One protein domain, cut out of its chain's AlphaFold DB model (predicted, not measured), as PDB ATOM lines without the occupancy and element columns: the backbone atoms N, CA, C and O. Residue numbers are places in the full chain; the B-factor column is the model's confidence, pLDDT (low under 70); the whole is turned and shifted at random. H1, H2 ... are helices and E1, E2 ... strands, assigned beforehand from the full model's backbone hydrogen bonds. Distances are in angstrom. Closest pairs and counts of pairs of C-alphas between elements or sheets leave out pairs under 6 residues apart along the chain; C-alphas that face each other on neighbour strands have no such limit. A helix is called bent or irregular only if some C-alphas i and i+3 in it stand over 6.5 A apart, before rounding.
ATOM      1  N   GLU A 155     131.806 169.815 151.218       90.81
ATOM      2  CA  GLU A 155     130.640 169.439 150.409       90.81
ATOM      3  C   GLU A 155     130.768 168.035 149.821       90.81
ATOM      4  O   GLU A 155     131.804 167.671 149.266       90.81
ATOM      5  N   GLY A 156     129.674 167.273 149.892       87.62
ATOM      6  CA  GLY A 156     129.572 165.951 149.284       87.62
ATOM      7  C   GLY A 156     130.376 164.870 150.007       87.62
ATOM      8  O   GLY A 156     130.928 165.067 151.094       87.62
ATOM      9  N   TYR A 157     130.406 163.690 149.393       84.69
ATOM     10  CA  TYR A 157     131.225 162.574 149.852       84.69
ATOM     11  C   TYR A 157     132.641 162.699 149.308       84.69
ATOM     12  O   TYR A 157     132.838 163.132 148.175       84.69
ATOM     13  N   MET A 158     133.612 162.263 150.105       82.50
ATOM     14  CA  MET A 158     134.994 162.207 149.664       82.50
ATOM     15  C   MET A 158     135.179 161.051 148.673       82.50
ATOM     16  O   MET A 158     134.883 159.901 149.013       82.50
ATOM     17  N   SER A 159     135.662 161.331 147.463       82.81
ATOM     18  CA  SER A 159     136.030 160.273 146.518       82.81
ATOM     19  C   SER A 159     137.300 159.540 146.982       82.81
ATOM     20  O   SER A 159     138.096 160.042 147.775       82.81
ATOM     21  N   SER A 160     137.494 158.310 146.511       81.50
ATOM     22  CA  SER A 160     138.640 157.473 146.888       81.50
ATOM     23  C   SER A 160     139.756 157.481 145.840       81.50
ATOM     24  O   SER A 160     140.525 156.521 145.759       81.50
ATOM     25  N   GLU A 161     139.830 158.517 144.998       86.50
ATOM     26  CA  GLU A 161     140.881 158.606 143.985       86.50
ATOM     27  C   GLU A 161     142.234 158.819 144.656       86.50
ATOM     28  O   GLU A 161     142.393 159.683 145.524       86.50
ATOM     29  N   ARG A 162     143.215 158.013 144.250       88.00
ATOM     30  CA  ARG A 162     144.559 158.056 144.818       88.00
ATOM     31  C   ARG A 162     145.543 158.732 143.882       88.00
ATOM     32  O   ARG A 162     145.400 158.693 142.662       88.00
ATOM     33  N   THR A 163     146.575 159.318 144.469       88.19
ATOM     34  CA  THR A 163     147.675 159.948 143.749       88.19
ATOM     35  C   THR A 163     149.012 159.652 144.418       88.19
ATOM     36  O   THR A 163     149.068 159.271 145.585       88.19
ATOM     37  N   HIS A 164     150.075 159.847 143.645       90.12
ATOM     38  CA  HIS A 164     151.462 159.901 144.103       90.12
ATOM     39  C   HIS A 164     151.997 161.334 144.169       90.12
ATOM     40  O   HIS A 164     153.140 161.554 144.560       90.12
ATOM     41  N   GLN A 165     151.219 162.300 143.693       89.38
ATOM     42  CA  GLN A 165     151.682 163.644 143.396       89.38
ATOM     43  C   GLN A 165     151.625 164.514 144.658       89.38
ATOM     44  O   GLN A 165     150.623 164.517 145.367       89.38
ATOM     45  N   LEU A 166     152.703 165.239 144.956       87.62
ATOM     46  CA  LEU A 166     152.732 166.277 145.993       87.62
ATOM     47  C   LEU A 166     152.443 167.648 145.369       87.62
ATOM     48  O   LEU A 166     152.624 167.829 144.163       87.62
ATOM     49  N   GLY A 167     152.050 168.622 146.198       72.75
ATOM     50  CA  GLY A 167     151.810 170.004 145.750       72.75
ATOM     51  C   GLY A 167     150.578 170.128 144.854       72.75
ATOM     52  O   GLY A 167     150.640 170.682 143.769       72.75
ATOM     53  N   LEU A 168     149.471 169.535 145.275       69.25
ATOM     54  CA  LEU A 168     148.350 169.221 144.397       69.25
ATOM     55  C   LEU A 168     147.481 170.417 144.016       69.25
ATOM     56  O   LEU A 168     147.259 171.323 144.816       69.25
ATOM     57  N   MET A 169     146.918 170.330 142.814       70.69
ATOM     58  CA  MET A 169     145.876 171.221 142.317       70.69
ATOM     59  C   MET A 169     144.512 170.522 142.405       70.69
ATOM     60  O   MET A 169     144.412 169.329 142.723       70.69
ATOM     61  N   LEU A 170     143.434 171.260 142.125       71.38
ATOM     62  CA  LEU A 170     142.100 170.666 142.024       71.38
ATOM     63  C   LEU A 170     142.059 169.607 140.908       71.38
ATOM     64  O   LEU A 170     142.858 169.615 139.972       71.38
ATOM     65  N   ASN A 171     141.085 168.698 140.963       69.31
ATOM     66  CA  ASN A 171     140.966 167.628 139.965       69.31
ATOM     67  C   ASN A 171     140.824 168.127 138.517       69.31
ATOM     68  O   ASN A 171     141.318 167.479 137.597       69.31
ATOM     69  N   SER A 172     140.200 169.287 138.321       70.06
ATOM     70  CA  SER A 172     140.059 169.968 137.027       70.06
ATOM     71  C   SER A 172     141.320 170.710 136.563       70.06
ATOM     72  O   SER A 172     141.274 171.378 135.539       70.06
ATOM     73  N   GLN A 173     142.405 170.634 137.332       74.81
ATOM     74  CA  GLN A 173     143.644 171.394 137.165       74.81
ATOM     75  C   GLN A 173     144.879 170.470 137.142       74.81
ATOM     76  O   GLN A 173     146.010 170.910 137.351       74.81
ATOM     77  N   ARG A 174     144.687 169.161 136.925       74.88
ATOM     78  CA  ARG A 174     145.764 168.153 136.981       74.88
ATOM     79  C   ARG A 174     146.864 168.382 135.948       74.88
ATOM     80  O   ARG A 174     148.007 167.998 136.180       74.88
ATOM     81  N   GLU A 175     146.554 169.020 134.826       76.44
ATOM     82  CA  GLU A 175     147.527 169.402 133.803       76.44
ATOM     83  C   GLU A 175     148.620 170.341 134.336       76.44
ATOM     84  O   GLU A 175     149.715 170.389 133.773       76.44
ATOM     85  N   TYR A 176     148.351 171.049 135.437       75.81
ATOM     86  CA  TYR A 176     149.306 171.941 136.083       75.81
ATOM     87  C   TYR A 176     150.247 171.215 137.050       75.81
ATOM     88  O   TYR A 176     151.227 171.797 137.493       75.81
ATOM     89  N   GLU A 177     150.022 169.939 137.341       76.75
ATOM     90  CA  GLU A 177     150.875 169.181 138.264       76.75
ATOM     91  C   GLU A 177     152.131 168.614 137.583       76.75
ATOM     92  O   GLU A 177     152.987 168.010 138.231       76.75
ATOM     93  N   VAL A 178     152.267 168.796 136.265       75.38
ATOM     94  CA  VAL A 178     153.421 168.310 135.503       75.38
ATOM     95  C   VAL A 178     154.710 168.934 136.044       75.38
ATOM     96  O   VAL A 178     154.874 170.151 136.062       75.38
ATOM     97  N   GLY A 179     155.650 168.078 136.450       73.50
ATOM     98  CA  GLY A 179     156.951 168.487 136.990       73.50
ATOM     99  C   GLY A 179     156.973 168.692 138.505       73.50
ATOM    100  O   GLY A 179     158.048 168.910 139.067       73.50
ATOM    101  N   PHE A 180     155.832 168.583 139.189       78.25
ATOM    102  CA  PHE A 180     155.812 168.582 140.648       78.25
ATOM    103  C   PHE A 180     156.357 167.257 141.207       78.25
ATOM    104  O   PHE A 180     156.289 166.219 140.540       78.25
ATOM    105  N   PRO A 181     156.904 167.257 142.436       84.44
ATOM    106  CA  PRO A 181     157.492 166.060 143.021       84.44
ATOM    107  C   PRO A 181     156.442 164.979 143.299       84.44
ATOM    108  O   PRO A 181     155.331 165.266 143.742       84.44
ATOM    109  N   THR A 182     156.821 163.722 143.089       89.62
ATOM    110  CA  THR A 182     156.013 162.552 143.446       89.62
ATOM    111  C   THR A 182     156.605 161.831 144.651       89.62
ATOM    112  O   THR A 182     157.780 161.982 144.983       89.62
ATOM    113  N   HIS A 183     155.780 161.031 145.319       91.81
ATOM    114  CA  HIS A 183     156.181 160.174 146.424       91.81
ATOM    115  C   HIS A 183     155.808 158.715 146.135       91.81
ATOM    116  O   HIS A 183     154.833 158.424 145.441       91.81
ATOM    117  N   ARG A 184     156.575 157.772 146.697       90.69
ATOM    118  CA  ARG A 184     156.379 156.330 146.461       90.69
ATOM    119  C   ARG A 184     155.025 155.803 146.945       90.69
ATOM    120  O   ARG A 184     154.497 154.860 146.369       90.69
ATOM    121  N   SER A 185     154.469 156.395 148.003       90.62
ATOM    122  CA  SER A 185     153.161 156.004 148.539       90.62
ATOM    123  C   SER A 185     152.016 156.560 147.699       90.62
ATOM    124  O   SER A 185     152.164 157.618 147.095       90.62
ATOM    125  N   GLN A 186     150.858 155.909 147.756       90.00
ATOM    126  CA  GLN A 186     149.597 156.413 147.220       90.00
ATOM    127  C   GLN A 186     148.650 156.830 148.337       90.00
ATOM    128  O   GLN A 186     148.497 156.117 149.326       90.00
ATOM    129  N   TRP A 187     147.967 157.956 148.161       92.19
ATOM    130  CA  TRP A 187     146.965 158.428 149.113       92.19
ATOM    131  C   TRP A 187     145.856 159.205 148.410       92.19
ATOM    132  O   TRP A 187     146.009 159.614 147.260       92.19
ATOM    133  N   ALA A 188     144.731 159.380 149.097       89.56
ATOM    134  CA  ALA A 188     143.633 160.215 148.640       89.56
ATOM    135  C   ALA A 188     143.732 161.587 149.314       89.56
ATOM    136  O   ALA A 188     143.963 161.697 150.516       89.56
ATOM    137  N   THR A 189     143.590 162.637 148.515       88.50
ATOM    138  CA  THR A 189     143.879 164.015 148.920       88.50
ATOM    139  C   THR A 189     142.588 164.798 148.988       88.50
ATOM    140  O   THR A 189     141.849 164.819 148.000       88.50
ATOM    141  N   ASP A 190     142.317 165.466 150.103       88.00
ATOM    142  CA  ASP A 190     141.075 166.217 150.284       88.00
ATOM    143  C   ASP A 190     140.892 167.262 149.169       88.00
ATOM    144  O   ASP A 190     139.801 167.351 148.618       88.00
ATOM    145  N   CYS A 191     141.953 167.953 148.728       84.38
ATOM    146  CA  CYS A 191     141.859 168.989 147.684       84.38
ATOM    147  C   CYS A 191     141.342 168.487 146.326       84.38
ATOM    148  O   CYS A 191     140.832 169.263 145.524       84.38
ATOM    149  N   LYS A 192     141.467 167.186 146.052       85.50
ATOM    150  CA  LYS A 192     140.950 166.547 144.832       85.50
ATOM    151  C   LYS A 192     139.626 165.847 145.064       85.50
ATOM    152  O   LYS A 192     138.807 165.750 144.154       85.50
ATOM    153  N   ASN A 193     139.451 165.332 146.272       86.56
ATOM    154  CA  ASN A 193     138.437 164.342 146.565       86.56
ATOM    155  C   ASN A 193     137.263 164.898 147.367       86.56
ATOM    156  O   ASN A 193     136.266 164.198 147.499       86.56
ATOM    157  N   GLN A 194     137.349 166.121 147.890       88.12
ATOM    158  CA  GLN A 194     136.313 166.755 148.699       88.12
ATOM    159  C   GLN A 194     135.935 168.116 148.100       88.12
ATOM    160  O   GLN A 194     136.790 168.968 147.878       88.12
ATOM    161  N   GLY A 195     134.640 168.331 147.852       88.00
ATOM    162  CA  GLY A 195     134.131 169.633 147.422       88.00
ATOM    163  C   GLY A 195     134.124 170.660 148.557       88.00
ATOM    164  O   GLY A 195     134.121 170.302 149.740       88.00
ATOM    165  N   ALA A 196     134.061 171.941 148.196       90.50
ATOM    166  CA  ALA A 196     133.886 173.045 149.132       90.50
ATOM    167  C   ALA A 196     132.417 173.481 149.163       90.50
ATOM    168  O   ALA A 196     131.858 173.860 148.140       90.50
ATOM    169  N   ASN A 197     131.797 173.489 150.340       92.12
ATOM    170  CA  ASN A 197     130.456 174.031 150.520       92.12
ATOM    171  C   ASN A 197     130.525 175.559 150.450       92.12
ATOM    172  O   ASN A 197     130.783 176.215 151.458       92.12
ATOM    173  N   LEU A 198     130.231 176.114 149.275       91.81
ATOM    174  CA  LEU A 198     130.305 177.551 148.994       91.81
ATOM    175  C   LEU A 198     129.361 178.414 149.853       91.81
ATOM    176  O   LEU A 198     129.539 179.622 149.922       91.81
ATOM    177  N   SER A 199     128.378 177.816 150.536       90.06
ATOM    178  CA  SER A 199     127.508 178.523 151.493       90.06
ATOM    179  C   SER A 199     128.048 178.542 152.928       90.06
ATOM    180  O   SER A 199     127.496 179.214 153.796       90.06
ATOM    181  N   SER A 200     129.106 177.778 153.211       91.62
ATOM    182  CA  SER A 200     129.697 177.702 154.542       91.62
ATOM    183  C   SER A 200     130.513 178.959 154.844       91.62
ATOM    184  O   SER A 200     131.412 179.271 154.062       91.62
ATOM    185  N   PRO A 201     130.349 179.588 156.023       90.69
ATOM    186  CA  PRO A 201     131.172 180.726 156.435       90.69
ATOM    187  C   PRO A 201     132.679 180.454 156.355       90.69
ATOM    188  O   PRO A 201     133.411 181.295 155.867       90.69
ATOM    189  N   TYR A 202     133.139 179.238 156.695       89.56
ATOM    190  CA  TYR A 202     134.552 178.845 156.520       89.56
ATOM    191  C   TYR A 202     135.078 179.027 155.087       89.56
ATOM    192  O   TYR A 202     136.243 179.359 154.896       89.56
ATOM    193  N   VAL A 203     134.242 178.719 154.092       92.25
ATOM    194  CA  VAL A 203     134.614 178.754 152.673       92.25
ATOM    195  C   VAL A 203     134.502 180.179 152.161       92.25
ATOM    196  O   VAL A 203     135.440 180.668 151.544       92.25
ATOM    197  N   VAL A 204     133.394 180.854 152.480       91.69
ATOM    198  CA  VAL A 204     133.167 182.263 152.135       91.69
ATOM    199  C   VAL A 204     134.294 183.134 152.682       91.69
ATOM    200  O   VAL A 204     134.896 183.882 151.922       91.69
ATOM    201  N   ASP A 205     134.659 182.967 153.955       90.88
ATOM    202  CA  ASP A 205     135.754 183.707 154.588       90.88
ATOM    203  C   ASP A 205     137.068 183.574 153.821       90.88
ATOM    204  O   ASP A 205     137.816 184.542 153.712       90.88
ATOM    205  N   LEU A 206     137.371 182.389 153.292       90.25
ATOM    206  CA  LEU A 206     138.609 182.165 152.558       90.25
ATOM    207  C   LEU A 206     138.512 182.678 151.117       90.25
ATOM    208  O   LEU A 206     139.434 183.356 150.677       90.25
ATOM    209  N   ILE A 207     137.400 182.452 150.416       90.94
ATOM    210  CA  ILE A 207     137.206 182.921 149.035       90.94
ATOM    211  C   ILE A 207     137.213 184.451 148.957       90.94
ATOM    212  O   ILE A 207     137.982 185.014 148.183       90.94
ATOM    213  N   GLU A 208     136.426 185.126 149.794       92.12
ATOM    214  CA  GLU A 208     136.301 186.593 149.799       92.12
ATOM    215  C   GLU A 208     137.604 187.292 150.226       92.12
ATOM    216  O   GLU A 208     137.854 188.445 149.882       92.12
ATOM    217  N   ASN A 209     138.477 186.586 150.953       90.56
ATOM    218  CA  ASN A 209     139.821 187.052 151.292       90.56
ATOM    219  C   ASN A 209     140.904 186.564 150.310       90.56
ATOM    220  O   ASN A 209     142.095 186.703 150.602       90.56
ATOM    221  N   HIS A 210     140.520 185.975 149.172       87.69
ATOM    222  CA  HIS A 210     141.422 185.385 148.174       87.69
ATOM    223  C   HIS A 210     142.439 184.391 148.768       87.69
ATOM    224  O   HIS A 210     143.585 184.285 148.326       87.69
ATOM    225  N   ALA A 211     142.033 183.665 149.805       88.94
ATOM    226  CA  ALA A 211     142.830 182.660 150.481       88.94
ATOM    227  C   ALA A 211     142.474 181.250 149.992       88.94
ATOM    228  O   ALA A 211     141.324 180.924 149.708       88.94
ATOM    229  N   VAL A 212     143.485 180.381 149.934       86.56
ATOM    230  CA  VAL A 212     143.304 178.991 149.506       86.56
ATOM    231  C   VAL A 212     142.452 178.225 150.521       86.56
ATOM    232  O   VAL A 212     142.795 178.138 151.704       86.56
ATOM    233  N   TYR A 213     141.379 177.617 150.022       88.56
ATOM    234  CA  TYR A 213     140.537 176.668 150.741       88.56
ATOM    235  C   TYR A 213     140.760 175.261 150.189       88.56
ATOM    236  O   TYR A 213     140.725 175.061 148.976       88.56
ATOM    237  N   VAL A 214     140.944 174.284 151.076       84.06
ATOM    238  CA  VAL A 214     140.881 172.860 150.728       84.06
ATOM    239  C   VAL A 214     139.725 172.199 151.470       84.06
ATOM    240  O   VAL A 214     138.890 171.541 150.855       84.06
ATOM    241  N   ALA A 215     139.658 172.384 152.788       84.25
ATOM    242  CA  ALA A 215     138.633 171.807 153.644       84.25
ATOM    243  C   ALA A 215     138.387 172.671 154.907       84.25
ATOM    244  O   ALA A 215     138.689 173.861 154.985       84.25
ATOM    245  N   GLY A 216     137.736 172.095 155.916       85.56
ATOM    246  CA  GLY A 216     137.597 172.729 157.227       85.56
ATOM    247  C   GLY A 216     138.847 172.633 158.097       85.56
ATOM    248  O   GLY A 216     139.761 171.894 157.757       85.56
ATOM    249  N   PRO A 217     138.857 173.242 159.298       86.12
ATOM    250  CA  PRO A 217     139.943 173.095 160.266       86.12
ATOM    251  C   PRO A 217     140.422 171.648 160.416       86.12
ATOM    252  O   PRO A 217     139.621 170.727 160.653       86.12
ATOM    253  N   SER A 218     141.734 171.444 160.274       90.12
ATOM    254  CA  SER A 218     142.288 170.104 160.124       90.12
ATOM    255  C   SER A 218     142.207 169.296 161.412       90.12
ATOM    256  O   SER A 218     142.753 169.657 162.458       90.12
ATOM    257  N   GLY A 219     141.550 168.136 161.335       91.31
ATOM    258  CA  GLY A 219     141.599 167.155 162.416       91.31
ATOM    259  C   GLY A 219     142.999 166.564 162.584       91.31
ATOM    260  O   GLY A 219     143.416 166.296 163.708       91.31
ATOM    261  N   MET A 220     143.773 166.437 161.501       94.62
ATOM    262  CA  MET A 220     145.154 165.948 161.569       94.62
ATOM    263  C   MET A 220     146.035 166.897 162.377       94.62
ATOM    264  O   MET A 220     146.785 166.442 163.238       94.62
ATOM    265  N   THR A 221     145.873 168.210 162.190       97.12
ATOM    266  CA  THR A 221     146.562 169.213 163.010       97.12
ATOM    267  C   THR A 221     146.294 169.005 164.494       97.12
ATOM    268  O   THR A 221     147.240 168.967 165.274       97.12
ATOM    269  N   SER A 222     145.042 168.773 164.904       96.25
ATOM    270  CA  SER A 222     144.748 168.525 166.324       96.25
ATOM    271  C   SER A 222     145.444 167.288 166.893       96.25
ATOM    272  O   SER A 222     145.897 167.301 168.037       96.25
ATOM    273  N   MET A 223     145.595 166.239 166.081       96.12
ATOM    274  CA  MET A 223     146.286 165.009 166.469       96.12
ATOM    275  C   MET A 223     147.774 165.270 166.689       96.12
ATOM    276  O   MET A 223     148.309 164.911 167.738       96.12
ATOM    277  N   PHE A 224     148.419 165.928 165.723       98.00
ATOM    278  CA  PHE A 224     149.836 166.262 165.806       98.00
ATOM    279  C   PHE A 224     150.142 167.205 166.964       98.00
ATOM    280  O   PHE A 224     151.081 166.956 167.714       98.00
ATOM    281  N   LEU A 225     149.347 168.262 167.144       98.06
ATOM    282  CA  LEU A 225     149.562 169.228 168.219       98.06
ATOM    283  C   LEU A 225     149.305 168.613 169.597       98.06
ATOM    284  O   LEU A 225     150.072 168.853 170.523       98.06
ATOM    285  N   GLY A 226     148.286 167.760 169.733       96.88
ATOM    286  CA  GLY A 226     148.083 167.000 170.965       96.88
ATOM    287  C   GLY A 226     149.258 166.073 171.275       96.88
ATOM    288  O   GLY A 226     149.733 166.056 172.405       96.88
ATOM    289  N   GLN A 227     149.782 165.363 170.269       96.38
ATOM    290  CA  GLN A 227     150.963 164.512 170.437       96.38
ATOM    291  C   GLN A 227     152.201 165.321 170.836       96.38
ATOM    292  O   GLN A 227     152.921 164.932 171.750       96.38
ATOM    293  N   MET A 228     152.438 166.455 170.180       97.62
ATOM    294  CA  MET A 228     153.538 167.363 170.500       97.62
ATOM    295  C   MET A 228     153.522 167.770 171.980       97.62
ATOM    296  O   MET A 228     154.552 167.724 172.647       97.62
ATOM    297  N   GLU A 229     152.351 168.135 172.500       97.38
ATOM    298  CA  GLU A 229     152.204 168.595 173.881       97.38
ATOM    299  C   GLU A 229     152.267 167.452 174.903       97.38
ATOM    300  O   GLU A 229     152.960 167.551 175.912       97.38
ATOM    301  N   VAL A 230     151.578 166.342 174.636       95.56
ATOM    302  CA  VAL A 230     151.403 165.252 175.607       95.56
ATOM    303  C   VAL A 230     152.557 164.251 175.591       95.56
ATOM    304  O   VAL A 230     152.948 163.757 176.646       95.56
ATOM    305  N   VAL A 231     153.089 163.931 174.409       95.44
ATOM    306  CA  VAL A 231     154.148 162.924 174.252       95.44
ATOM    307  C   VAL A 231     155.523 163.569 174.366       95.44
ATOM    308  O   VAL A 231     156.357 163.093 175.129       95.44
ATOM    309  N   ALA A 232     155.762 164.662 173.633       96.06
ATOM    310  CA  ALA A 232     157.084 165.286 173.588       96.06
ATOM    311  C   ALA A 232     157.289 166.381 174.642       96.06
ATOM    312  O   ALA A 232     158.426 166.603 175.067       96.06
ATOM    313  N   ASN A 233     156.211 167.058 175.063       96.06
ATOM    314  CA  ASN A 233     156.212 168.105 176.088       96.06
ATOM    315  C   ASN A 233     157.401 169.068 175.933       96.06
ATOM    316  O   ASN A 233     158.236 169.155 176.832       96.06
ATOM    317  N   PHE A 234     157.581 169.689 174.761       97.25
ATOM    318  CA  PHE A 234     158.791 170.469 174.465       97.25
ATOM    319  C   PHE A 234     159.111 171.534 175.518       97.25
ATOM    320  O   PHE A 234     158.223 172.169 176.077       97.25
ATOM    321  N   GLU A 235     160.405 171.744 175.754       94.69
ATOM    322  CA  GLU A 235     160.929 172.664 176.766       94.69
ATOM    323  C   GLU A 235     160.748 174.148 176.427       94.69
ATOM    324  O   GLU A 235     160.877 174.993 177.307       94.69
ATOM    325  N   ASN A 236     160.477 174.485 175.165       96.12
ATOM    326  CA  ASN A 236     160.308 175.860 174.715       96.12
ATOM    327  C   ASN A 236     159.333 175.944 173.530       96.12
ATOM    328  O   ASN A 236     159.009 174.941 172.888       96.12
ATOM    329  N   GLU A 237     158.853 177.155 173.246       96.50
ATOM    330  CA  GLU A 237     157.917 177.399 172.144       96.50
ATOM    331  C   GLU A 237     158.572 177.312 170.760       96.50
ATOM    332  O   GLU A 237     157.888 176.996 169.791       96.50
ATOM    333  N   GLU A 238     159.880 177.534 170.639       97.06
ATOM    334  CA  GLU A 238     160.583 177.450 169.354       97.06
ATOM    335  C   GLU A 238     160.559 176.029 168.783       97.06
ATOM    336  O   GLU A 238     160.259 175.835 167.605       97.06
ATOM    337  N   LEU A 239     160.767 175.009 169.622       97.44
ATOM    338  CA  LEU A 239     160.615 173.604 169.239       97.44
ATOM    339  C   LEU A 239     159.168 173.273 168.851       97.44
ATOM    340  O   LEU A 239     158.945 172.545 167.882       97.44
ATOM    341  N   LYS A 240     158.180 173.855 169.544       98.38
ATOM    342  CA  LYS A 240     156.759 173.701 169.186       98.38
ATOM    343  C   LYS A 240     156.465 174.281 167.804       98.38
ATOM    344  O   LYS A 240     155.835 173.619 166.980       98.38
ATOM    345  N   LYS A 241     156.966 175.486 167.519       98.00
ATOM    346  CA  LYS A 241     156.825 176.154 166.215       98.00
ATOM    347  C   LYS A 241     157.557 175.394 165.103       98.00
ATOM    348  O   LYS A 241     156.982 175.163 164.044       98.00
ATOM    349  N   ASN A 242     158.752 174.874 165.383       97.62
ATOM    350  CA  ASN A 242     159.487 173.991 164.477       97.62
ATOM    351  C   ASN A 242     158.711 172.713 164.131       97.62
ATOM    352  O   ASN A 242     158.712 172.288 162.976       97.62
ATOM    353  N   TYR A 243     158.040 172.093 165.104       98.56
ATOM    354  CA  TYR A 243     157.193 170.932 164.830       98.56
ATOM    355  C   TYR A 243     155.922 171.318 164.067       98.56
ATOM    356  O   TYR A 243     155.548 170.619 163.128       98.56
ATOM    357  N   LEU A 244     155.299 172.461 164.384       98.50
ATOM    358  CA  LEU A 244     154.186 173.010 163.601       98.50
ATOM    359  C   LEU A 244     154.582 173.236 162.134       98.50
ATOM    360  O   LEU A 244     153.781 172.941 161.250       98.50
ATOM    361  N   ALA A 245     155.807 173.691 161.856       97.25
ATOM    362  CA  ALA A 245     156.307 173.814 160.490       97.25
ATOM    363  C   ALA A 245     156.360 172.456 159.772       97.25
ATOM    364  O   ALA A 245     155.864 172.352 158.652       97.25
ATOM    365  N   ALA A 246     156.844 171.396 160.432       97.69
ATOM    366  CA  ALA A 246     156.817 170.040 159.874       97.69
ATOM    367  C   ALA A 246     155.383 169.537 159.622       97.69
ATOM    368  O   ALA A 246     155.102 168.947 158.578       97.69
ATOM    369  N   VAL A 247     154.461 169.804 160.554       98.38
ATOM    370  CA  VAL A 247     153.032 169.472 160.422       98.38
ATOM    371  C   VAL A 247     152.411 170.197 159.231       98.38
ATOM    372  O   VAL A 247     151.734 169.564 158.422       98.38
ATOM    373  N   ALA A 248     152.664 171.498 159.090       96.75
ATOM    374  CA  ALA A 248     152.188 172.292 157.966       96.75
ATOM    375  C   ALA A 248     152.751 171.772 156.639       96.75
ATOM    376  O   ALA A 248     151.982 171.542 155.711       96.75
ATOM    377  N   SER A 249     154.055 171.498 156.558       94.06
ATOM    378  CA  SER A 249     154.672 170.930 155.356       94.06
ATOM    379  C   SER A 249     154.068 169.578 154.970       94.06
ATOM    380  O   SER A 249     153.767 169.368 153.798       94.06
ATOM    381  N   TYR A 250     153.843 168.680 155.934       96.31
ATOM    382  CA  TYR A 250     153.257 167.363 155.676       96.31
ATOM    383  C   TYR A 250     151.791 167.449 155.229       96.31
ATOM    384  O   TYR A 250     151.412 166.852 154.222       96.31
ATOM    385  N   ILE A 251     150.965 168.212 155.950       95.62
ATOM    386  CA  ILE A 251     149.527 168.315 155.671       95.62
ATOM    387  C   ILE A 251     149.270 169.063 154.356       95.62
ATOM    388  O   ILE A 251     148.502 168.586 153.518       95.62
ATOM    389  N   VAL A 252     149.919 170.215 154.166       93.06
ATOM    390  CA  VAL A 252     149.718 171.065 152.984       93.06
ATOM    391  C   VAL A 252     150.389 170.447 151.760       93.06
ATOM    392  O   VAL A 252     149.769 170.351 150.705       93.06
ATOM    393  N   GLY A 253     151.624 169.954 151.895       90.81
ATOM    394  CA  GLY A 253     152.344 169.300 150.797       90.81
ATOM    395  C   GLY A 253     151.654 168.027 150.303       90.81
ATOM    396  O   GLY A 253     151.702 167.725 149.110       90.81
ATOM    397  N   GLY A 254     150.961 167.325 151.205       92.12
ATOM    398  CA  GLY A 254     150.118 166.178 150.888       92.12
ATOM    399  C   GLY A 254     148.746 166.511 150.305       92.12
ATOM    400  O   GLY A 254     148.003 165.584 149.999       92.12
ATOM    401  N   GLY A 255     148.379 167.790 150.168       90.38
ATOM    402  CA  GLY A 255     147.074 168.206 149.642       90.38
ATOM    403  C   GLY A 255     145.888 167.835 150.538       90.38
ATOM    404  O   GLY A 255     144.766 167.695 150.053       90.38
ATOM    405  N   PHE A 256     146.123 167.641 151.839       91.50
ATOM    406  CA  PHE A 256     145.055 167.325 152.786       91.50
ATOM    407  C   PHE A 256     144.298 168.579 153.228       91.50
ATOM    408  O   PHE A 256     143.089 168.542 153.374       91.50
ATOM    409  N   HIS A 257     144.986 169.689 153.486       92.75
ATOM    410  CA  HIS A 257     144.359 170.925 153.966       92.75
ATOM    411  C   HIS A 257     145.201 172.139 153.554       92.75
ATOM    412  O   HIS A 257     146.403 172.001 153.312       92.75
ATOM    413  N   SER A 258     144.604 173.334 153.502       92.31
ATOM    414  CA  SER A 258     145.346 174.570 153.262       92.31
ATOM    415  C   SER A 258     146.177 174.983 154.479       92.31
ATOM    416  O   SER A 258     146.007 174.497 155.602       92.31
ATOM    417  N   LEU A 259     147.088 175.934 154.270       94.12
ATOM    418  CA  LEU A 259     147.956 176.432 155.330       94.12
ATOM    419  C   LEU A 259     147.161 177.095 156.472       94.12
ATOM    420  O   LEU A 259     147.519 176.929 157.640       94.12
ATOM    421  N   HIS A 260     146.061 177.795 156.169       95.19
ATOM    422  CA  HIS A 260     145.223 178.429 157.194       95.19
ATOM    423  C   HIS A 260     144.517 177.390 158.063       95.19
ATOM    424  O   HIS A 260     144.441 177.535 159.282       95.19
ATOM    425  N   GLU A 261     144.076 176.294 157.453       94.38
ATOM    426  CA  GLU A 261     143.411 175.187 158.140       94.38
ATOM    427  C   GLU A 261     144.348 174.404 159.079       94.38
ATOM    428  O   GLU A 261     143.874 173.601 159.889       94.38
ATOM    429  N   VAL A 262     145.664 174.651 158.997       97.06
ATOM    430  CA  VAL A 262     146.690 174.125 159.909       97.06
ATOM    431  C   VAL A 262     147.128 175.175 160.933       97.06
ATOM    432  O   VAL A 262     147.113 174.901 162.134       97.06
ATOM    433  N   ILE A 263     147.503 176.377 160.491       97.75
ATOM    434  CA  ILE A 263     148.016 177.431 161.380       97.75
ATOM    435  C   ILE A 263     146.905 177.990 162.269       97.75
ATOM    436  O   ILE A 263     147.128 178.215 163.457       97.75
ATOM    437  N   GLY A 264     145.706 178.190 161.719       96.69
ATOM    438  CA  GLY A 264     144.579 178.767 162.444       96.69
ATOM    439  C   GLY A 264     144.249 177.995 163.724       96.69
ATOM    440  O   GLY A 264     144.267 178.582 164.806       96.69
ATOM    441  N   PRO A 265     144.045 176.667 163.660       96.88
ATOM    442  CA  PRO A 265     143.837 175.852 164.854       96.88
ATOM    443  C   PRO A 265     145.000 175.882 165.854       96.88
ATOM    444  O   PRO A 265     144.760 175.891 167.067       96.88
ATOM    445  N   ALA A 266     146.242 175.912 165.359       98.31
ATOM    446  CA  ALA A 266     147.442 175.985 166.187       98.31
ATOM    447  C   ALA A 266     147.512 177.301 166.971       98.31
ATOM    448  O   ALA A 266     147.762 177.296 168.177       98.31
ATOM    449  N   GLN A 267     147.224 178.420 166.303       98.06
ATOM    450  CA  GLN A 267     147.163 179.722 166.947       98.06
ATOM    451  C   GLN A 267     145.987 179.813 167.919       98.06
ATOM    452  O   GLN A 267     146.172 180.168 169.078       98.06
ATOM    453  N   TYR A 268     144.787 179.437 167.479       97.88
ATOM    454  CA  TYR A 268     143.571 179.531 168.287       97.88
ATOM    455  C   TYR A 268     143.677 178.766 169.612       97.88
ATOM    456  O   TYR A 268     143.217 179.238 170.649       97.88
ATOM    457  N   THR A 269     144.283 177.577 169.580       97.56
ATOM    458  CA  THR A 269     144.276 176.669 170.733       97.56
ATOM    459  C   THR A 269     145.515 176.805 171.600       97.56
ATOM    460  O   THR A 269     145.420 176.775 172.827       97.56
ATOM    461  N   LEU A 270     146.681 176.912 170.963       98.19
ATOM    462  CA  LEU A 270     147.976 176.821 171.630       98.19
ATOM    463  C   LEU A 270     148.783 178.122 171.555       98.19
ATOM    464  O   LEU A 270     149.871 178.181 172.121       98.19
ATOM    465  N   ASN A 271     148.257 179.163 170.900       97.81
ATOM    466  CA  ASN A 271     148.929 180.449 170.706       97.81
ATOM    467  C   ASN A 271     150.333 180.314 170.074       97.81
ATOM    468  O   ASN A 271     151.261 181.029 170.442       97.81
ATOM    469  N   LEU A 272     150.510 179.356 169.153       98.00
ATOM    470  CA  LEU A 272     151.823 179.056 168.563       98.00
ATOM    471  C   LEU A 272     152.265 180.053 167.490       98.00
ATOM    472  O   LEU A 272     153.441 180.077 167.141       98.00
ATOM    473  N   VAL A 273     151.361 180.869 166.955       98.19
ATOM    474  CA  VAL A 273     151.700 181.909 165.977       98.19
ATOM    475  C   VAL A 273     151.015 183.205 166.398       98.19
ATOM    476  O   VAL A 273     150.011 183.585 165.788       98.19
ATOM    477  N   PRO A 274     151.510 183.863 167.468       96.94
ATOM    478  CA  PRO A 274     150.939 185.112 167.952       96.94
ATOM    479  C   PRO A 274     150.700 186.099 166.810       96.94
ATOM    480  O   PRO A 274     151.475 186.143 165.852       96.94
ATOM    481  N   ASP A 275     149.601 186.842 166.909       96.88
ATOM    482  CA  ASP A 275     149.123 187.804 165.909       96.88
ATOM    483  C   ASP A 275     148.675 187.201 164.566       96.88
ATOM    484  O   ASP A 275     148.330 187.942 163.642       96.88
ATOM    485  N   TYR A 276     148.626 185.871 164.429       97.94
ATOM    486  CA  TYR A 276     147.984 185.251 163.273       97.94
ATOM    487  C   TYR A 276     146.459 185.401 163.350       97.94
ATOM    488  O   TYR A 276     145.832 185.084 164.365       97.94
ATOM    489  N   ASN A 277     145.858 185.875 162.261       95.75
ATOM    490  CA  ASN A 277     144.431 186.135 162.159       95.75
ATOM    491  C   ASN A 277     143.662 184.813 162.164       95.75
ATOM    492  O   ASN A 277     143.749 184.024 161.222       95.75
ATOM    493  N   VAL A 278     142.880 184.591 163.219       94.12
ATOM    494  CA  VAL A 278     141.952 183.464 163.322       94.12
ATOM    495  C   VAL A 278     140.629 183.973 163.848       94.12
ATOM    496  O   VAL A 278     140.574 184.608 164.898       94.12
ATOM    497  N   SER A 279     139.562 183.668 163.122       91.88
ATOM    498  CA  SER A 279     138.203 183.986 163.538       91.88
ATOM    499  C   SER A 279     137.394 182.703 163.617       91.88
ATOM    500  O   SER A 279     137.548 181.802 162.795       91.88
ATOM    501  N   VAL A 280     136.533 182.612 164.628       93.00
ATOM    502  CA  VAL A 280     135.446 181.633 164.595       93.00
ATOM    503  C   VAL A 280     134.498 182.084 163.483       93.00
ATOM    504  O   VAL A 280     134.105 183.250 163.512       93.00
ATOM    505  N   PRO A 281     134.125 181.215 162.532       88.12
ATOM    506  CA  PRO A 281     133.228 181.630 161.463       88.12
ATOM    507  C   PRO A 281     131.844 181.969 162.003       88.12
ATOM    508  O   PRO A 281     131.297 181.262 162.855       88.12
ATOM    509  N   GLU A 282     131.276 183.054 161.490       88.94
ATOM    510  CA  GLU A 282     129.992 183.602 161.914       88.94
ATOM    511  C   GLU A 282     129.174 183.984 160.671       88.94
ATOM    512  O   GLU A 282     129.677 184.617 159.747       88.94
ATOM    513  N   ASN A 283     127.895 183.598 160.628       83.62
ATOM    514  CA  ASN A 283     127.033 183.906 159.484       83.62
ATOM    515  C   ASN A 283     126.924 185.421 159.261       83.62
ATOM    516  O   ASN A 283     126.595 186.166 160.184       83.62
ATOM    517  N   GLY A 284     127.133 185.858 158.017       83.69
ATOM    518  CA  GLY A 284     126.988 187.260 157.617       83.69
ATOM    519  C   GLY A 284     128.115 188.180 158.090       83.69
ATOM    520  O   GLY A 284     127.989 189.396 157.957       83.69
ATOM    521  N   LYS A 285     129.206 187.631 158.635       89.31
ATOM    522  CA  LYS A 285     130.373 188.400 159.060       89.31
ATOM    523  C   LYS A 285     131.634 187.796 158.466       89.31
ATOM    524  O   LYS A 285     132.002 186.683 158.815       89.31
ATOM    525  N   LEU A 286     132.298 188.577 157.624       90.75
ATOM    526  CA  LEU A 286     133.546 188.174 157.002       90.75
ATOM    527  C   LEU A 286     134.700 188.228 158.013       90.75
ATOM    528  O   LEU A 286     134.884 189.235 158.707       90.75
ATOM    529  N   ALA A 287     135.475 187.149 158.098       91.75
ATOM    530  CA  ALA A 287     136.712 187.115 158.869       91.75
ATOM    531  C   ALA A 287     137.791 188.032 158.265       91.75
ATOM    532  O   ALA A 287     137.792 188.335 157.073       91.75
ATOM    533  N   LEU A 288     138.761 188.442 159.088       91.38
ATOM    534  CA  LEU A 288     139.965 189.097 158.572       91.38
ATOM    535  C   LEU A 288     140.765 188.128 157.685       91.38
ATOM    536  O   LEU A 288     140.840 186.939 158.013       91.38
ATOM    537  N   PRO A 289     141.434 188.629 156.631       91.81
ATOM    538  CA  PRO A 289     142.238 187.789 155.757       91.81
ATOM    539  C   PRO A 289     143.343 187.067 156.542       91.81
ATOM    540  O   PRO A 289     143.976 187.676 157.420       91.81
ATOM    541  N   PRO A 290     143.630 185.791 156.224       93.31
ATOM    542  CA  PRO A 290     144.766 185.080 156.795       93.31
ATOM    543  C   PRO A 290     146.083 185.817 156.522       93.31
ATOM    544  O   PRO A 290     146.474 186.037 155.378       93.31
ATOM    545  N   ASN A 291     146.825 186.158 157.572       95.44
ATOM    546  CA  ASN A 291     148.100 186.870 157.472       95.44
ATOM    547  C   ASN A 291     149.289 185.893 157.546       95.44
ATOM    548  O   ASN A 291     150.106 185.940 158.465       95.44
ATOM    549  N   TYR A 292     149.412 185.010 156.543       94.06
ATOM    550  CA  TYR A 292     150.445 183.956 156.451       94.06
ATOM    551  C   TYR A 292     151.875 184.426 156.730       94.06
ATOM    552  O   TYR A 292     152.678 183.667 157.275       94.06
ATOM    553  N   ASN A 293     152.187 185.682 156.409       93.50
ATOM    554  CA  ASN A 293     153.497 186.262 156.675       93.50
ATOM    555  C   ASN A 293     153.891 186.212 158.162       93.50
ATOM    556  O   ASN A 293     155.072 186.072 158.457       93.50
ATOM    557  N   GLN A 294     152.937 186.259 159.103       96.50
ATOM    558  CA  GLN A 294     153.261 186.141 160.530       96.50
ATOM    559  C   GLN A 294     153.927 184.805 160.853       96.50
ATOM    560  O   GLN A 294     154.975 184.775 161.495       96.50
ATOM    561  N   PHE A 295     153.373 183.707 160.340       96.50
ATOM    562  CA  PHE A 295     153.965 182.383 160.501       96.50
ATOM    563  C   PHE A 295     155.348 182.308 159.860       96.50
ATOM    564  O   PHE A 295     156.307 181.908 160.515       96.50
ATOM    565  N   PHE A 296     155.473 182.745 158.605       94.75
ATOM    566  CA  PHE A 296     156.744 182.661 157.891       94.75
ATOM    567  C   PHE A 296     157.839 183.516 158.531       94.75
ATOM    568  O   PHE A 296     158.961 183.040 158.667       94.75
ATOM    569  N   LYS A 297     157.527 184.745 158.956       94.69
ATOM    570  CA  LYS A 297     158.472 185.643 159.630       94.69
ATOM    571  C   LYS A 297     158.941 185.068 160.964       94.69
ATOM    572  O   LYS A 297     160.133 185.091 161.252       94.69
ATOM    573  N   GLN A 298     158.017 184.546 161.770       95.62
ATOM    574  CA  GLN A 298     158.366 183.933 163.051       95.62
ATOM    575  C   GLN A 298     159.203 182.667 162.855       95.62
ATOM    576  O   GLN A 298     160.197 182.484 163.549       95.62
ATOM    577  N   GLN A 299     158.849 181.823 161.884       95.94
ATOM    578  CA  GLN A 299     159.600 180.603 161.602       95.94
ATOM    579  C   GLN A 299     160.996 180.902 161.035       95.94
ATOM    580  O   GLN A 299     161.958 180.253 161.430       95.94
ATOM    581  N   ALA A 300     161.126 181.915 160.175       94.00
ATOM    582  CA  ALA A 300     162.406 182.386 159.641       94.00
ATOM    583  C   ALA A 300     163.373 182.877 160.730       94.00
ATOM    584  O   ALA A 300     164.583 182.726 160.587       94.00
ATOM    585  N   ALA A 301     162.848 183.457 161.815       94.06
ATOM    586  CA  ALA A 301     163.657 183.897 162.950       94.06
ATOM    587  C   ALA A 301     164.181 182.726 163.804       94.06
ATOM    588  O   ALA A 301     165.200 182.872 164.469       94.06
TER     589      ALA A 301
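This is residues 155 to 301 of the 367 residues of an uncharacterized protein of Legionella hackeliae (UniProt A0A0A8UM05). Three helices, H4, H5 and H6, make an up-and-down bundle, and beyond the end of it where H5 ends lies a smaller part, a two-stranded ribbon of E1 and E2 with the short helices H1 and H2. H3 lies off to one side and touches no helix, while the long link of residues 271 to 292 runs out from the bundle and folds back to H7, next to H5. The printed part has 147 residues, with named elements in the order E1, H1, E2, H2, H3, H4, H5, H6, H7; the class is mostly helix, and the two strands are antiparallel. The whole is compact, with a radius of gyration of the C-alphas of 15.7 A and spans of 43 by 43 by 25 A.

E1, residues 162 to 165, and E2, residues 182 to 188, are antiparallel neighbours at 150 degrees; N 163 and O 187 are 2.9 A apart and N 183 and O 164 are 2.8 A apart, within hydrogen-bond range. H1, residues 171 to 177, and H2, residues 190 to 193, only just touch, with 3 pairs of C-alphas within 8 A, the closest Asn 171 and Lys 192 at 5.0 A. H3, residues 201 to 208, is apart from H2. H4, residues 219 to 232, and H5, residues 237 to 253, form a helical hairpin at a shallow tilt of 32 degrees, opposite ways; their closest C-alphas, of Thr 221 and Val 247, are 7.0 A apart. H5 forms another with H6, residues 259 to 270, at a shallow tilt of 30 degrees; the closest C-alphas, of Ala 248 and Val 262, are 6.1 A apart. H4 touches H6 with residues 221 to 225 alone, at a steep tilt of 45 degrees, the same way; the closest C-alphas, of Thr 221 and Val 262, are 5.8 A apart. H5, the hub, only just touches H7, residues 293 to 301, with 3 pairs of C-alphas within 8 A, the closest Lys 241 and Gln 299 at 7.0 A. Every O i to N i+4 pair is within hydrogen-bond range in H4, H5 and H7; the count is 3 of 4 in H3, 7 of 8 in H6 and 0 of 3 in H1, where 2 of 4 O i to N i+3 pairs are, and H2 is too short for such a pair.

E1 begins at C-alpha 162, (144.559, 158.056, 144.818). E2 is 13.6 A long. H1 is irregular: C-alphas 172 and 175 are 8.2 A apart. H4 is 19.2 A long, H5 23.5 A, from C-alpha 237 at (157.917, 177.399, 172.144), and H6 16.3 A. H7, 12.2 A long, ends at C-alpha 301, (163.657, 183.897, 162.950).

The two C-alphas farthest apart, of Glu 175 and Glu 235, are 45.1 A apart. The printed part has no cut, and the link from H6 to H7, 22 residues, is long. The mean pLDDT of the printed part is 90.8; residues 168 and 171 are under 70.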